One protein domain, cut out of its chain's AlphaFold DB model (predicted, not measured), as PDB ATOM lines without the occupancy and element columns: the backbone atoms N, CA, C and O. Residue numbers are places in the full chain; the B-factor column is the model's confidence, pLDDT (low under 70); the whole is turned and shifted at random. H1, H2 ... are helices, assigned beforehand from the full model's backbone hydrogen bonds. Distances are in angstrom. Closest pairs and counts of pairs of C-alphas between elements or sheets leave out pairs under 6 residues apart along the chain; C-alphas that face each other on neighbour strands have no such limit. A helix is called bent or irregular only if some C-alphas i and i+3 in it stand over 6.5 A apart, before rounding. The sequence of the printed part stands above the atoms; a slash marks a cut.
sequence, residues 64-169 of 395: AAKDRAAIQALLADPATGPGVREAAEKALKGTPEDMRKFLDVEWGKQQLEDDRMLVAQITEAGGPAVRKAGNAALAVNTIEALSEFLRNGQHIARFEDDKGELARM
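What this domain is: This is residues 64 to 169 of the 395 residues of the protein "ALF repeat-containing protein" of Streptomyces sp. BR123 (UniProt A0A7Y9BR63). What is the shape? It is a long rod of two helix groups end to end: H1, H2 and the first arm of bent H3, then H3's second arm, H4 and the first arm of bent H5, whose second arm runs on to the rod's far end. What makes it up? The printed part has 106 residues with five named helices, H1 to H5 along the chain, and no named strand, class all helix. It is loose, with a radius of gyration of the C-alphas of 17.3 A and spans of 60 by 24 by 17 A.

How they stand to each other: What comes first? H1, residues 64 to 76, and H2, residues 82 to 93, are a hairpin and touch, opposite ways at a shallow tilt of 30 degrees; the closest C-alphas, of Ile 71 and Ala 88, are 6.1 A apart. Where are the bends? H3, residues 96 to 124, and H5, residues 143 to 169, were each assigned as one helix by hydrogen bonds, but are bent: C-alphas 104 and 107 are 7.0 A apart, and 151 and 154 7.2 A. The arms are H3a, 96 to 104, H3b, 107 to 124, H5a, 143 to 151, and H5b, 154 to 169. What touches H3b? With residues 107 to 114 alone it touches H2, closest C-alphas Val 84 and Gln 110, 5.0 A. H4, residues 128 to 140, touches it at Thr 123 and Arg 131, the closest C-alphas, 4.6 A. In the helices and arms every O i to N i+4 pair is within hydrogen-bond range.

Where its parts are: Where are the ends? C-alpha 64 is at (-89.742, -90.987, -49.312) and C-alpha 169 at (-44.099, -57.449, -69.105). Which are longest? H3b measures 25.8 A from first to last C-alpha and H5b 22.6 A.

The domain as a whole: How large? The farthest C-alphas, of Thr 95 and Met 169, are 60.5 A apart. Any gaps? The printed part has no cut, the four links are tight, and no printed residue is under 70 in pLDDT.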
ATOM      1  N   ALA A  64     -90.957 -90.900 -50.114       88.25
ATOM      2  CA  ALA A  64     -89.742 -90.987 -49.312       88.25
ATOM      3  C   ALA A  64     -88.606 -91.685 -50.081       88.25
ATOM      4  O   ALA A  64     -87.459 -91.248 -50.026       88.25
ATOM      5  N   ALA A  65     -88.938 -92.703 -50.883       89.81
ATOM      6  CA  ALA A  65     -87.982 -93.349 -51.782       89.81
ATOM      7  C   ALA A  65     -87.449 -92.390 -52.868       89.81
ATOM      8  O   ALA A  65     -86.247 -92.384 -53.142       89.81
ATOM      9  N   LYS A  66     -88.315 -91.547 -53.455       92.88
ATOM     10  CA  LYS A  66     -87.910 -90.514 -54.429       92.88
ATOM     11  C   LYS A  66     -86.998 -89.464 -53.793       92.88
ATOM     12  O   LYS A  66     -85.965 -89.135 -54.369       92.88
ATOM     13  N   ASP A  67     -87.345 -88.979 -52.602       93.19
ATOM     14  CA  ASP A  67     -86.550 -87.982 -51.879       93.19
ATOM     15  C   ASP A  67     -85.172 -88.538 -51.502       93.19
ATOM     16  O   ASP A  67     -84.150 -87.894 -51.737       93.19
ATOM     17  N   ARG A  68     -85.124 -89.782 -51.012       93.88
ATOM     18  CA  ARG A  68     -83.873 -90.496 -50.731       93.88
ATOM     19  C   ARG A  68     -82.988 -90.598 -51.973       93.88
ATOM     20  O   ARG A  68     -81.796 -90.305 -51.888       93.88
ATOM     21  N   ALA A  69     -83.559 -90.990 -53.113       94.88
ATOM     22  CA  ALA A  69     -82.828 -91.095 -54.374       94.88
ATOM     23  C   ALA A  69     -82.293 -89.732 -54.851       94.88
ATOM     24  O   ALA A  69     -81.144 -89.646 -55.278       94.88
ATOM     25  N   ALA A  70     -83.083 -88.659 -54.718       94.00
ATOM     26  CA  ALA A  70     -82.655 -87.303 -55.065       94.00
ATOM     27  C   ALA A  70     -81.471 -86.831 -54.203       94.00
ATOM     28  O   ALA A  70     -80.490 -86.308 -54.729       94.00
ATOM     29  N   ILE A  71     -81.521 -87.071 -52.888       94.44
ATOM     30  CA  ILE A  71     -80.428 -86.701 -51.978       94.44
ATOM     31  C   ILE A  71     -79.168 -87.538 -52.256       94.44
ATOM     32  O   ILE A  71     -78.058 -87.013 -52.229       94.44
ATOM     33  N   GLN A  72     -79.313 -88.828 -52.570       95.19
ATOM     34  CA  GLN A  72     -78.178 -89.673 -52.959       95.19
ATOM     35  C   GLN A  72     -77.537 -89.226 -54.278       95.19
ATOM     36  O   GLN A  72     -76.312 -89.224 -54.378       95.19
ATOM     37  N   ALA A  73     -78.339 -88.811 -55.262       94.56
ATOM     38  CA  ALA A  73     -77.828 -88.252 -56.511       94.56
ATOM     39  C   ALA A  73     -77.038 -86.955 -56.268       94.56
ATOM     40  O   ALA A  73     -75.954 -86.791 -56.822       94.56
ATOM     41  N   LEU A  74     -77.526 -86.081 -55.380       93.75
ATOM     42  CA  LEU A  74     -76.810 -84.872 -54.962       93.75
ATOM     43  C   LEU A  74     -75.473 -85.203 -54.280       93.75
ATOM     44  O   LEU A  74     -74.454 -84.588 -54.574       93.75
ATOM     45  N   LEU A  75     -75.442 -86.201 -53.394       93.62
ATOM     46  CA  LEU A  75     -74.208 -86.638 -52.726       93.62
ATOM     47  C   LEU A  75     -73.189 -87.278 -53.679       93.62
ATOM     48  O   LEU A  75     -71.990 -87.224 -53.405       93.62
ATOM     49  N   ALA A  76     -73.660 -87.882 -54.772       95.25
ATOM     50  CA  ALA A  76     -72.810 -88.462 -55.804       95.25
ATOM     51  C   ALA A  76     -72.159 -87.405 -56.713       95.25
ATOM     52  O   ALA A  76     -71.157 -87.715 -57.358       95.25
ATOM     53  N   ASP A  77     -72.692 -86.179 -56.760       92.69
ATOM     54  CA  ASP A  77     -72.098 -85.076 -57.515       92.69
ATOM     55  C   ASP A  77     -70.828 -84.550 -56.806       92.69
ATOM     56  O   ASP A  77     -70.896 -84.067 -55.666       92.69
ATOM     57  N   PRO A  78     -69.645 -84.610 -57.453       90.12
ATOM     58  CA  PRO A  78     -68.416 -84.044 -56.907       90.12
ATOM     59  C   PRO A  78     -68.479 -82.527 -56.686       90.12
ATOM     60  O   PRO A  78     -67.730 -82.014 -55.856       90.12
ATOM     61  N   ALA A  79     -69.348 -81.811 -57.408       85.88
ATOM     62  CA  ALA A  79     -69.539 -80.370 -57.257       85.88
ATOM     63  C   ALA A  79     -70.307 -79.992 -55.977       85.88
ATOM     64  O   ALA A  79     -70.343 -78.816 -55.617       85.88
ATOM     65  N   THR A  80     -70.892 -80.965 -55.272       90.50
ATOM     66  CA  THR A  80     -71.621 -80.723 -54.025       90.50
ATOM     67  C   THR A  80     -70.679 -80.251 -52.920       90.50
ATOM     68  O   THR A  80     -69.712 -80.935 -52.547       90.50
ATOM     69  N   GLY A  81     -70.997 -79.072 -52.386       91.81
ATOM     70  CA  GLY A  81     -70.237 -78.413 -51.336       91.81
ATOM     71  C   GLY A  81     -70.295 -79.140 -49.983       91.81
ATOM     72  O   GLY A  81     -71.136 -80.025 -49.777       91.81
ATOM     73  N   PRO A  82     -69.368 -78.832 -49.058       93.75
ATOM     74  CA  PRO A  82     -69.296 -79.483 -47.752       93.75
ATOM     75  C   PRO A  82     -70.560 -79.312 -46.901       93.75
ATOM     76  O   PRO A  82     -71.032 -80.301 -46.339       93.75
ATOM     77  N   GLY A  83     -71.129 -78.105 -46.831       93.94
ATOM     78  CA  GLY A  83     -72.336 -77.823 -46.053       93.94
ATOM     79  C   GLY A  83     -73.565 -78.533 -46.618       93.94
ATOM     80  O   GLY A  83     -74.333 -79.149 -45.874       93.94
ATOM     81  N   VAL A  84     -73.719 -78.538 -47.946       95.69
ATOM     82  CA  VAL A  84     -74.795 -79.291 -48.613       95.69
ATOM     83  C   VAL A  84     -74.655 -80.792 -48.349       95.69
ATOM     84  O   VAL A  84     -75.648 -81.448 -48.035       95.69
ATOM     85  N   ARG A  85     -73.432 -81.333 -48.429       95.12
ATOM     86  CA  ARG A  85     -73.141 -82.751 -48.170       95.12
ATOM     87  C   ARG A  85     -73.492 -83.148 -46.735       95.12
ATOM     88  O   ARG A  85     -74.196 -84.135 -46.533       95.12
ATOM     89  N   GLU A  86     -73.070 -82.363 -45.746       95.50
ATOM     90  CA  GLU A  86     -73.372 -82.623 -44.334       95.50
ATOM     91  C   GLU A  86     -74.887 -82.602 -44.060       95.50
ATOM     92  O   GLU A  86     -75.430 -83.512 -43.422       95.50
ATOM     93  N   ALA A  87     -75.596 -81.599 -44.585       94.75
ATOM     94  CA  ALA A  87     -77.041 -81.481 -44.415       94.75
ATOM     95  C   ALA A  87     -77.814 -82.608 -45.123       94.75
ATOM     96  O   ALA A  87     -78.763 -83.151 -44.551       94.75
ATOM     97  N   ALA A  88     -77.378 -83.008 -46.320       94.88
ATOM     98  CA  ALA A  88     -77.923 -84.139 -47.065       94.88
ATOM     99  C   ALA A  88     -77.761 -85.464 -46.298       94.88
ATOM    100  O   ALA A  88     -78.720 -86.223 -46.138       94.88
ATOM    101  N   GLU A  89     -76.570 -85.737 -45.760       95.50
ATOM    102  CA  GLU A  89     -76.319 -86.935 -44.952       95.50
ATOM    103  C   GLU A  89     -77.151 -86.961 -43.666       95.50
ATOM    104  O   GLU A  89     -77.638 -88.020 -43.258       95.50
ATOM    105  N   LYS A  90     -77.327 -85.802 -43.020       95.31
ATOM    106  CA  LYS A  90     -78.190 -85.665 -41.844       95.31
ATOM    107  C   LYS A  90     -79.649 -85.965 -42.189       95.31
ATOM    108  O   LYS A  90     -80.294 -86.708 -41.454       95.31
ATOM    109  N   ALA A  91     -80.142 -85.450 -43.314       94.12
ATOM    110  CA  ALA A  91     -81.503 -85.693 -43.782       94.12
ATOM    111  C   ALA A  91     -81.751 -87.179 -44.104       94.12
ATOM    112  O   ALA A  91     -82.774 -87.732 -43.715       94.12
ATOM    113  N   LEU A  92     -80.782 -87.867 -44.722       94.06
ATOM    114  CA  LEU A  92     -80.875 -89.307 -45.019       94.06
ATOM    115  C   LEU A  92     -80.944 -90.208 -43.777       94.06
ATOM    116  O   LEU A  92     -81.467 -91.327 -43.864       94.06
ATOM    117  N   LYS A  93     -80.389 -89.746 -42.648       93.88
ATOM    118  CA  LYS A  93     -80.430 -90.424 -41.340       93.88
ATOM    119  C   LYS A  93     -81.724 -90.133 -40.561       93.88
ATOM    120  O   LYS A  93     -81.978 -90.826 -39.577       93.88
ATOM    121  N   GLY A  94     -82.497 -89.129 -40.977       90.62
ATOM    122  CA  GLY A  94     -83.733 -88.675 -40.334       90.62
ATOM    123  C   GLY A  94     -85.002 -89.346 -40.866       90.62
ATOM    124  O   GLY A  94     -84.968 -90.466 -41.391       90.62
ATOM    125  N   THR A  95     -86.137 -88.665 -40.704       93.38
ATOM    126  CA  THR A  95     -87.451 -89.123 -41.185       93.38
ATOM    127  C   THR A  95     -87.703 -88.717 -42.649       93.38
ATOM    128  O   THR A  95     -86.978 -87.885 -43.202       93.38
ATOM    129  N   PRO A  96     -88.733 -89.269 -43.322       92.44
ATOM    130  CA  PRO A  96     -89.169 -88.774 -44.630       92.44
ATOM    131  C   PRO A  96     -89.422 -87.261 -44.680       92.44
ATOM    132  O   PRO A  96     -89.082 -86.607 -45.665       92.44
ATOM    133  N   GLU A  97     -89.960 -86.689 -43.605       90.88
ATOM    134  CA  GLU A  97     -90.187 -85.251 -43.478       90.88
ATOM    135  C   GLU A  97     -88.869 -84.464 -43.431       90.88
ATOM    136  O   GLU A  97     -88.792 -83.381 -44.011       90.88
ATOM    137  N   ASP A  98     -87.817 -85.009 -42.809       92.38
ATOM    138  CA  ASP A  98     -86.484 -84.393 -42.805       92.38
ATOM    139  C   ASP A  98     -85.867 -84.368 -44.209       92.38
ATOM    140  O   ASP A  98     -85.281 -83.357 -44.607       92.38
ATOM    141  N   MET A  99     -86.035 -85.445 -44.987       94.00
ATOM    142  CA  MET A  99     -85.590 -85.500 -46.387       94.00
ATOM    143  C   MET A  99     -86.305 -84.450 -47.244       94.00
ATOM    144  O   MET A  99     -85.658 -83.714 -47.991       94.00
ATOM    145  N   ARG A 100     -87.627 -84.322 -47.088       93.44
ATOM    146  CA  ARG A 100     -88.425 -83.308 -47.788       93.44
ATOM    147  C   ARG A 100     -88.012 -81.890 -47.385       93.44
ATOM    148  O   ARG A 100     -87.747 -81.057 -48.246       93.44
ATOM    149  N   LYS A 101     -87.873 -81.628 -46.081       94.06
ATOM    150  CA  LYS A 101     -87.432 -80.329 -45.548       94.06
ATOM    151  C   LYS A 101     -86.043 -79.941 -46.057       94.06
ATOM    152  O   LYS A 101     -85.799 -78.763 -46.325       94.06
ATOM    153  N   PHE A 102     -85.141 -80.911 -46.193       95.62
ATOM    154  CA  PHE A 102     -83.832 -80.666 -46.778       95.62
ATOM    155  C   PHE A 102     -83.946 -80.192 -48.228       95.62
ATOM    156  O   PHE A 102     -83.425 -79.127 -48.552       95.62
ATOM    157  N   LEU A 103     -84.667 -80.939 -49.066       94.56
ATOM    158  CA  LEU A 103     -84.824 -80.620 -50.486       94.56
ATOM    159  C   LEU A 103     -85.552 -79.288 -50.717       94.56
ATOM    160  O   LEU A 103     -85.170 -78.539 -51.613       94.56
ATOM    161  N   ASP A 104     -86.566 -78.982 -49.906       93.19
ATOM    162  CA  ASP A 104     -87.415 -77.806 -50.111       93.19
ATOM    163  C   ASP A 104     -86.803 -76.511 -49.536       93.19
ATOM    164  O   ASP A 104     -87.096 -75.422 -50.032       93.19
ATOM    165  N   VAL A 105     -85.979 -76.597 -48.480       92.25
ATOM    166  CA  VAL A 105     -85.517 -75.409 -47.733       92.25
ATOM    167  C   VAL A 105     -84.016 -75.408 -47.456       92.25
ATOM    168  O   VAL A 105     -83.349 -74.404 -47.712       92.25
ATOM    169  N   GLU A 106     -83.468 -76.478 -46.876       93.56
ATOM    170  CA  GLU A 106     -82.088 -76.438 -46.369       93.56
ATOM    171  C   GLU A 106     -81.047 -76.508 -47.483       93.56
ATOM    172  O   GLU A 106     -80.012 -75.857 -47.372       93.56
ATOM    173  N   TRP A 107     -81.328 -77.215 -48.579       92.69
ATOM    174  CA  TRP A 107     -80.397 -77.336 -49.697       92.69
ATOM    175  C   TRP A 107     -79.982 -75.966 -50.246       92.69
ATOM    176  O   TRP A 107     -78.789 -75.677 -50.318       92.69
ATOM    177  N   GLY A 108     -80.942 -75.084 -50.542       93.31
ATOM    178  CA  GLY A 108     -80.644 -73.743 -51.052       93.31
ATOM    179  C   GLY A 108     -79.840 -72.885 -50.068       93.31
ATOM    180  O   GLY A 108     -78.931 -72.167 -50.477       93.31
ATOM    181  N   LYS A 109     -80.119 -72.992 -48.761       94.50
ATOM    182  CA  LYS A 109     -79.356 -72.267 -47.730       94.50
ATOM    183  C   LYS A 109     -77.910 -72.743 -47.659       94.50
ATOM    184  O   LYS A 109     -77.004 -71.919 -47.647       94.50
ATOM    185  N   GLN A 110     -77.700 -74.059 -47.621       95.75
ATOM    186  CA  GLN A 110     -76.356 -74.627 -47.536       95.75
ATOM    187  C   GLN A 110     -75.557 -74.360 -48.814       95.75
ATOM    188  O   GLN A 110     -74.387 -74.005 -48.727       95.75
ATOM    189  N   GLN A 111     -76.197 -74.435 -49.987       94.38
ATOM    190  CA  GLN A 111     -75.558 -74.090 -51.258       94.38
ATOM    191  C   GLN A 111     -75.088 -72.635 -51.262       94.38
ATOM    192  O   GLN A 111     -73.982 -72.349 -51.706       94.38
ATOM    193  N   LEU A 112     -75.915 -71.714 -50.757       95.94
ATOM    194  CA  LEU A 112     -75.550 -70.307 -50.672       95.94
ATOM    195  C   LEU A 112     -74.316 -70.096 -49.780       95.94
ATOM    196  O   LEU A 112     -73.411 -69.366 -50.173       95.94
ATOM    197  N   GLU A 113     -74.264 -70.718 -48.601       96.62
ATOM    198  CA  GLU A 113     -73.120 -70.586 -47.687       96.62
ATOM    199  C   GLU A 113     -71.836 -71.213 -48.259       96.62
ATOM    200  O   GLU A 113     -70.770 -70.591 -48.208       96.62
ATOM    201  N   ASP A 114     -71.940 -72.396 -48.874       96.50
ATOM    202  CA  ASP A 114     -70.818 -73.057 -49.549       96.50
ATOM    203  C   ASP A 114     -70.281 -72.194 -50.709       96.50
ATOM    204  O   ASP A 114     -69.076 -71.924 -50.784       96.50
ATOM    205  N   ASP A 115     -71.169 -71.697 -51.579       97.25
ATOM    206  CA  ASP A 115     -70.808 -70.827 -52.701       97.25
ATOM    207  C   ASP A 115     -70.161 -69.526 -52.197       97.25
ATOM    208  O   ASP A 115     -69.134 -69.101 -52.731       97.25
ATOM    209  N   ARG A 116     -70.701 -68.898 -51.141       98.00
ATOM    210  CA  ARG A 116     -70.125 -67.676 -50.547       98.00
ATOM    211  C   ARG A 116     -68.695 -67.896 -50.081       98.00
ATOM    212  O   ARG A 116     -67.833 -67.068 -50.382       98.00
ATOM    213  N   MET A 117     -68.434 -68.991 -49.364       97.38
ATOM    214  CA  MET A 117     -67.079 -69.317 -48.918       97.38
ATOM    215  C   MET A 117     -66.137 -69.529 -50.100       97.38
ATOM    216  O   MET A 117     -65.034 -68.978 -50.106       97.38
ATOM    217  N   LEU A 118     -66.565 -70.276 -51.119       97.38
ATOM    218  CA  LEU A 118     -65.729 -70.550 -52.285       97.38
ATOM    219  C   LEU A 118     -65.414 -69.268 -53.073       97.38
ATOM    220  O   LEU A 118     -64.266 -69.038 -53.460       97.38
ATOM    221  N   VAL A 119     -66.403 -68.387 -53.258       98.25
ATOM    222  CA  VAL A 119     -66.198 -67.077 -53.893       98.25
ATOM    223  C   VAL A 119     -65.256 -66.203 -53.069       98.25
ATOM    224  O   VAL A 119     -64.373 -65.568 -53.651       98.25
ATOM    225  N   ALA A 120     -65.388 -66.178 -51.741       97.81
ATOM    226  CA  ALA A 120     -64.488 -65.424 -50.871       97.81
ATOM    227  C   ALA A 120     -63.032 -65.909 -50.997       97.81
ATOM    228  O   ALA A 120     -62.133 -65.090 -51.186       97.81
ATOM    229  N   GLN A 121     -62.805 -67.225 -51.008       97.81
ATOM    230  CA  GLN A 121     -61.473 -67.814 -51.197       97.81
ATOM    231  C   GLN A 121     -60.870 -67.471 -52.569       97.81
ATOM    232  O   GLN A 121     -59.708 -67.072 -52.668       97.81
ATOM    233  N   ILE A 122     -61.661 -67.582 -53.645       98.00
ATOM    234  CA  ILE A 122     -61.221 -67.219 -55.002       98.00
ATOM    235  C   ILE A 122     -60.900 -65.724 -55.095       98.00
ATOM    236  O   ILE A 122     -59.945 -65.339 -55.769       98.00
ATOM    237  N   THR A 123     -61.700 -64.890 -54.433       97.88
ATOM    238  CA  THR A 123     -61.497 -63.442 -54.357       97.88
ATOM    239  C   THR A 123     -60.181 -63.135 -53.646       97.88
ATOM    240  O   THR A 123     -59.377 -62.373 -54.171       97.88
ATOM    241  N   GLU A 124     -59.903 -63.761 -52.504       97.19
ATOM    242  CA  GLU A 124     -58.676 -63.532 -51.730       97.19
ATOM    243  C   GLU A 124     -57.402 -63.896 -52.509       97.19
ATOM    244  O   GLU A 124     -56.452 -63.114 -52.542       97.19
ATOM    245  N   ALA A 125     -57.401 -65.034 -53.205       95.88
ATOM    246  CA  ALA A 125     -56.275 -65.469 -54.036       95.88
ATOM    247  C   ALA A 125     -56.224 -64.786 -55.422       95.88
ATOM    248  O   ALA A 125     -55.303 -65.025 -56.208       95.88
ATOM    249  N   GLY A 126     -57.236 -63.985 -55.762       95.00
ATOM    250  CA  GLY A 126     -57.454 -63.434 -57.093       95.00
ATOM    251  C   GLY A 126     -56.685 -62.144 -57.394       95.00
ATOM    252  O   GLY A 126     -56.392 -61.317 -56.524       95.00
ATOM    253  N   GLY A 127     -56.423 -61.921 -58.684       96.25
ATOM    254  CA  GLY A 127     -55.946 -60.632 -59.178       96.25
ATOM    255  C   GLY A 127     -57.004 -59.520 -59.052       96.25
ATOM    256  O   GLY A 127     -58.120 -59.756 -58.576       96.25
ATOM    257  N   PRO A 128     -56.656 -58.266 -59.391       97.88
ATOM    258  CA  PRO A 128     -57.558 -57.119 -59.270       97.88
ATOM    259  C   PRO A 128     -58.942 -57.303 -59.918       97.88
ATOM    260  O   PRO A 128     -59.949 -56.945 -59.301       97.88
ATOM    261  N   ALA A 129     -59.013 -57.857 -61.129       98.00
ATOM    262  CA  ALA A 129     -60.266 -58.086 -61.837       98.00
ATOM    263  C   ALA A 129     -61.076 -59.207 -61.177       98.00
ATOM    264  O   ALA A 129     -62.274 -59.029 -60.944       98.00
ATOM    265  N   VAL A 130     -60.435 -60.322 -60.793       98.50
ATOM    266  CA  VAL A 130     -61.107 -61.412 -60.056       98.50
ATOM    267  C   VAL A 130     -61.682 -60.903 -58.743       98.50
ATOM    268  O   VAL A 130     -62.841 -61.178 -58.443       98.50
ATOM    269  N   ARG A 131     -60.915 -60.099 -57.999       98.50
ATOM    270  CA  ARG A 131     -61.378 -59.480 -56.752       98.50
ATOM    271  C   ARG A 131     -62.590 -58.593 -56.967       98.50
ATOM    272  O   ARG A 131     -63.562 -58.684 -56.226       98.50
ATOM    273  N   LYS A 132     -62.552 -57.742 -57.994       98.50
ATOM    274  CA  LYS A 132     -63.674 -56.865 -58.343       98.50
ATOM    275  C   LYS A 132     -64.931 -57.673 -58.683       98.50
ATOM    276  O   LYS A 132     -65.998 -57.369 -58.157       98.50
ATOM    277  N   ALA A 133     -64.806 -58.688 -59.536       98.38
ATOM    278  CA  ALA A 133     -65.928 -59.519 -59.963       98.38
ATOM    279  C   ALA A 133     -66.494 -60.378 -58.817       98.38
ATOM    280  O   ALA A 133     -67.709 -60.432 -58.637       98.38
ATOM    281  N   GLY A 134     -65.629 -60.982 -58.000       98.25
ATOM    282  CA  GLY A 134     -66.031 -61.789 -56.847       98.25
ATOM    283  C   GLY A 134     -66.733 -60.959 -55.774       98.25
ATOM    284  O   GLY A 134     -67.810 -61.330 -55.316       98.25
ATOM    285  N   ASN A 135     -66.208 -59.771 -55.455       98.50
ATOM    286  CA  ASN A 135     -66.865 -58.843 -54.530       98.50
ATOM    287  C   ASN A 135     -68.234 -58.375 -55.039       98.50
ATOM    288  O   ASN A 135     -69.156 -58.219 -54.244       98.50
ATOM    289  N   ALA A 136     -68.391 -58.176 -56.352       98.38
ATOM    290  CA  ALA A 136     -69.692 -57.853 -56.931       98.38
ATOM    291  C   ALA A 136     -70.693 -59.010 -56.753       98.38
ATOM    292  O   ALA A 136     -71.832 -58.769 -56.359       98.38
ATOM    293  N   ALA A 137     -70.265 -60.259 -56.963       98.25
ATOM    294  CA  ALA A 137     -71.107 -61.435 -56.731       98.25
ATOM    295  C   ALA A 137     -71.480 -61.601 -55.244       98.25
ATOM    296  O   ALA A 137     -72.648 -61.813 -54.917       98.25
ATOM    297  N   LEU A 138     -70.513 -61.419 -54.336       98.19
ATOM    298  CA  LEU A 138     -70.730 -61.448 -52.884       98.19
ATOM    299  C   LEU A 138     -71.667 -60.338 -52.397       98.19
ATOM    300  O   LEU A 138     -72.400 -60.551 -51.434       98.19
ATOM    301  N   ALA A 139     -71.657 -59.172 -53.047       98.19
ATOM    302  CA  ALA A 139     -72.555 -58.068 -52.722       98.19
ATOM    303  C   ALA A 139     -74.008 -58.348 -53.139       98.19
ATOM    304  O   ALA A 139     -74.926 -57.963 -52.418       98.19
ATOM    305  N   VAL A 140     -74.225 -59.029 -54.272       97.88
ATOM    306  CA  VAL A 140     -75.566 -59.471 -54.701       97.88
ATOM    307  C   VAL A 140     -76.087 -60.582 -53.791       97.88
ATOM    308  O   VAL A 140     -77.252 -60.563 -53.403       97.88
ATOM    309  N   ASN A 141     -75.208 -61.513 -53.413       94.75
ATOM    310  CA  ASN A 141     -75.477 -62.556 -52.433       94.75
ATOM    311  C   ASN A 141     -76.696 -63.451 -52.742       94.75
ATOM    312  O   ASN A 141     -77.547 -63.699 -51.884       94.75
ATOM    313  N   THR A 142     -76.783 -63.947 -53.972       97.19
ATOM    314  CA  THR A 142     -77.765 -64.968 -54.362       97.19
ATOM    315  C   THR A 142     -77.054 -66.192 -54.926       97.19
ATOM    316  O   THR A 142     -75.928 -66.077 -55.419       97.19
ATOM    317  N   ILE A 143     -77.712 -67.354 -54.886       93.44
ATOM    318  CA  ILE A 143     -77.170 -68.602 -55.447       93.44
ATOM    319  C   ILE A 143     -76.820 -68.387 -56.922       93.44
ATOM    320  O   ILE A 143     -75.726 -68.733 -57.355       93.44
ATOM    321  N   GLU A 144     -77.698 -67.732 -57.686       95.44
ATOM    322  CA  GLU A 144     -77.491 -67.478 -59.112       95.44
ATOM    323  C   GLU A 144     -76.256 -66.607 -59.366       95.44
ATOM    324  O   GLU A 144     -75.459 -66.923 -60.246       95.44
ATOM    325  N   ALA A 145     -76.068 -65.531 -58.594       97.62
ATOM    326  CA  ALA A 145     -74.948 -64.613 -58.788       97.62
ATOM    327  C   ALA A 145     -73.603 -65.253 -58.418       97.62
ATOM    328  O   ALA A 145     -72.617 -65.087 -59.140       97.62
ATOM    329  N   LEU A 146     -73.560 -65.999 -57.311       97.69
ATOM    330  CA  LEU A 146     -72.345 -66.681 -56.870       97.69
ATOM    331  C   LEU A 146     -71.997 -67.835 -57.812       97.69
ATOM    332  O   LEU A 146     -70.864 -67.912 -58.281       97.69
ATOM    333  N   SER A 147     -72.975 -68.667 -58.172       95.19
ATOM    334  CA  SER A 147     -72.788 -69.754 -59.134       95.19
ATOM    335  C   SER A 147     -72.358 -69.248 -60.516       95.19
ATOM    336  O   SER A 147     -71.492 -69.860 -61.140       95.19
ATOM    337  N   GLU A 148     -72.902 -68.131 -61.009       97.19
ATOM    338  CA  GLU A 148     -72.484 -67.550 -62.295       97.19
ATOM    339  C   GLU A 148     -71.036 -67.047 -62.249       97.19
ATOM    340  O   GLU A 148     -70.252 -67.266 -63.179       97.19
ATOM    341  N   PHE A 149     -70.632 -66.428 -61.136       98.19
ATOM    342  CA  PHE A 149     -69.234 -66.071 -60.932       98.19
ATOM    343  C   PHE A 149     -68.335 -67.313 -60.888       98.19
ATOM    344  O   PHE A 149     -67.306 -67.339 -61.564       98.19
ATOM    345  N   LEU A 150     -68.720 -68.347 -60.138       96.69
ATOM    346  CA  LEU A 150     -67.947 -69.582 -60.012       96.69
ATOM    347  C   LEU A 150     -67.806 -70.312 -61.353       96.69
ATOM    348  O   LEU A 150     -66.724 -70.808 -61.657       96.69
ATOM    349  N   ARG A 151     -68.856 -70.353 -62.179       95.75
ATOM    350  CA  ARG A 151     -68.830 -71.054 -63.473       95.75
ATOM    351  C   ARG A 151     -68.137 -70.259 -64.573       95.75
ATOM    352  O   ARG A 151     -67.356 -70.828 -65.326       95.75
ATOM    353  N   ASN A 152     -68.403 -68.957 -64.664       95.94
ATOM    354  CA  ASN A 152     -67.988 -68.144 -65.810       95.94
ATOM    355  C   ASN A 152     -67.209 -66.895 -65.388       95.94
ATOM    356  O   ASN A 152     -66.120 -66.629 -65.914       95.94
ATOM    357  N   GLY A 153     -67.742 -66.134 -64.428       96.88
ATOM    358  CA  GLY A 153     -67.226 -64.808 -64.070       96.88
ATOM    359  C   GLY A 153     -65.763 -64.812 -63.624       96.88
ATOM    360  O   GLY A 153     -64.982 -63.979 -64.088       96.88
ATOM    361  N   GLN A 154     -65.346 -65.786 -62.810       96.81
ATOM    362  CA  GLN A 154     -63.962 -65.892 -62.345       96.81
ATOM    363  C   GLN A 154     -62.975 -66.092 -63.502       96.81
ATOM    364  O   GLN A 154     -61.862 -65.574 -63.461       96.81
ATOM    365  N   HIS A 155     -63.363 -66.815 -64.557       95.12
ATOM    366  CA  HIS A 155     -62.472 -67.116 -65.675       95.12
ATOM    367  C   HIS A 155     -62.358 -65.934 -66.640       95.12
ATOM    368  O   HIS A 155     -61.281 -65.686 -67.182       95.12
ATOM    369  N   ILE A 156     -63.448 -65.181 -66.825       95.75
ATOM    370  CA  ILE A 156     -63.429 -63.909 -67.560       95.75
ATOM    371  C   ILE A 156     -62.514 -62.920 -66.837       95.75
ATOM    372  O   ILE A 156     -61.599 -62.373 -67.447       95.75
ATOM    373  N   ALA A 157     -62.692 -62.772 -65.526       97.62
ATOM    374  CA  ALA A 157     -61.896 -61.857 -64.727       97.62
ATOM    375  C   ALA A 157     -60.407 -62.255 -64.670       97.62
ATOM    376  O   ALA A 157     -59.537 -61.404 -64.830       97.62
ATOM    377  N   ARG A 158     -60.083 -63.552 -64.540       96.38
ATOM    378  CA  ARG A 158     -58.688 -64.038 -64.614       96.38
ATOM    379  C   ARG A 158     -58.028 -63.708 -65.947       96.38
ATOM    380  O   ARG A 158     -56.848 -63.381 -65.969       96.38
ATOM    381  N   PHE A 159     -58.773 -63.772 -67.047       96.25
ATOM    382  CA  PHE A 159     -58.243 -63.416 -68.359       96.25
ATOM    383  C   PHE A 159     -57.903 -61.925 -68.468       96.25
ATOM    384  O   PHE A 159     -56.896 -61.568 -69.076       96.25
ATOM    385  N   GLU A 160     -58.713 -61.051 -67.866       96.62
ATOM    386  CA  GLU A 160     -58.399 -59.622 -67.773       96.62
ATOM    387  C   GLU A 160     -57.146 -59.373 -66.927       96.62
ATOM    388  O   GLU A 160     -56.272 -58.608 -67.340       96.62
ATOM    389  N   ASP A 161     -57.025 -60.060 -65.788       97.69
ATOM    390  CA  ASP A 161     -55.828 -59.996 -64.948       97.69
ATOM    391  C   ASP A 161     -54.580 -60.461 -65.714       97.69
ATOM    392  O   ASP A 161     -53.569 -59.757 -65.721       97.69
ATOM    393  N   ASP A 162     -54.660 -61.586 -66.431       97.31
ATOM    394  CA  ASP A 162     -53.546 -62.107 -67.228       97.31
ATOM    395  C   ASP A 162     -53.147 -61.156 -68.366       97.31
ATOM    396  O   ASP A 162     -51.960 -60.954 -68.616       97.31
ATOM    397  N   LYS A 163     -54.110 -60.507 -69.035       96.62
ATOM    398  CA  LYS A 163     -53.810 -59.449 -70.019       96.62
ATOM    399  C   LYS A 163     -53.114 -58.251 -69.377       96.62
ATOM    400  O   LYS A 163     -52.213 -57.668 -69.982       96.62
ATOM    401  N   GLY A 164     -53.509 -57.894 -68.158       96.50
ATOM    402  CA  GLY A 164     -52.813 -56.891 -67.357       96.50
ATOM    403  C   GLY A 164     -51.362 -57.288 -67.084       96.50
ATOM    404  O   GLY A 164     -50.461 -56.471 -67.273       96.50
ATOM    405  N   GLU A 165     -51.117 -58.545 -66.710       96.62
ATOM    406  CA  GLU A 165     -49.764 -59.075 -66.515       96.62
ATOM    407  C   GLU A 165     -48.940 -59.064 -67.805       96.62
ATOM    408  O   GLU A 165     -47.800 -58.607 -67.789       96.62
ATOM    409  N   LEU A 166     -49.519 -59.461 -68.942       97.12
ATOM    410  CA  LEU A 166     -48.863 -59.351 -70.248       97.12
ATOM    411  C   LEU A 166     -48.412 -57.914 -70.539       97.12
ATOM    412  O   LEU A 166     -47.250 -57.687 -70.877       97.12
ATOM    413  N   ALA A 167     -49.294 -56.931 -70.351       96.00
ATOM    414  CA  ALA A 167     -48.952 -55.526 -70.558       96.00
ATOM    415  C   ALA A 167     -47.833 -55.051 -69.613       96.00
ATOM    416  O   ALA A 167     -46.950 -54.300 -70.031       96.00
ATOM    417  N   ARG A 168     -47.814 -55.531 -68.361       96.25
ATOM    418  CA  ARG A 168     -46.743 -55.247 -67.389       96.25
ATOM    419  C   ARG A 168     -45.394 -55.850 -67.773       96.25
ATOM    420  O   ARG A 168     -44.378 -55.371 -67.279       96.25
ATOM    421  N   MET A 169     -45.358 -56.866 -68.636       95.56
ATOM    422  CA  MET A 169     -44.099 -57.449 -69.105       95.56
ATOM    423  C   MET A 169     -43.406 -56.610 -70.181       95.56
ATOM    424  O   MET A 169     -42.203 -56.772 -70.345       95.56
TER     425      MET A 169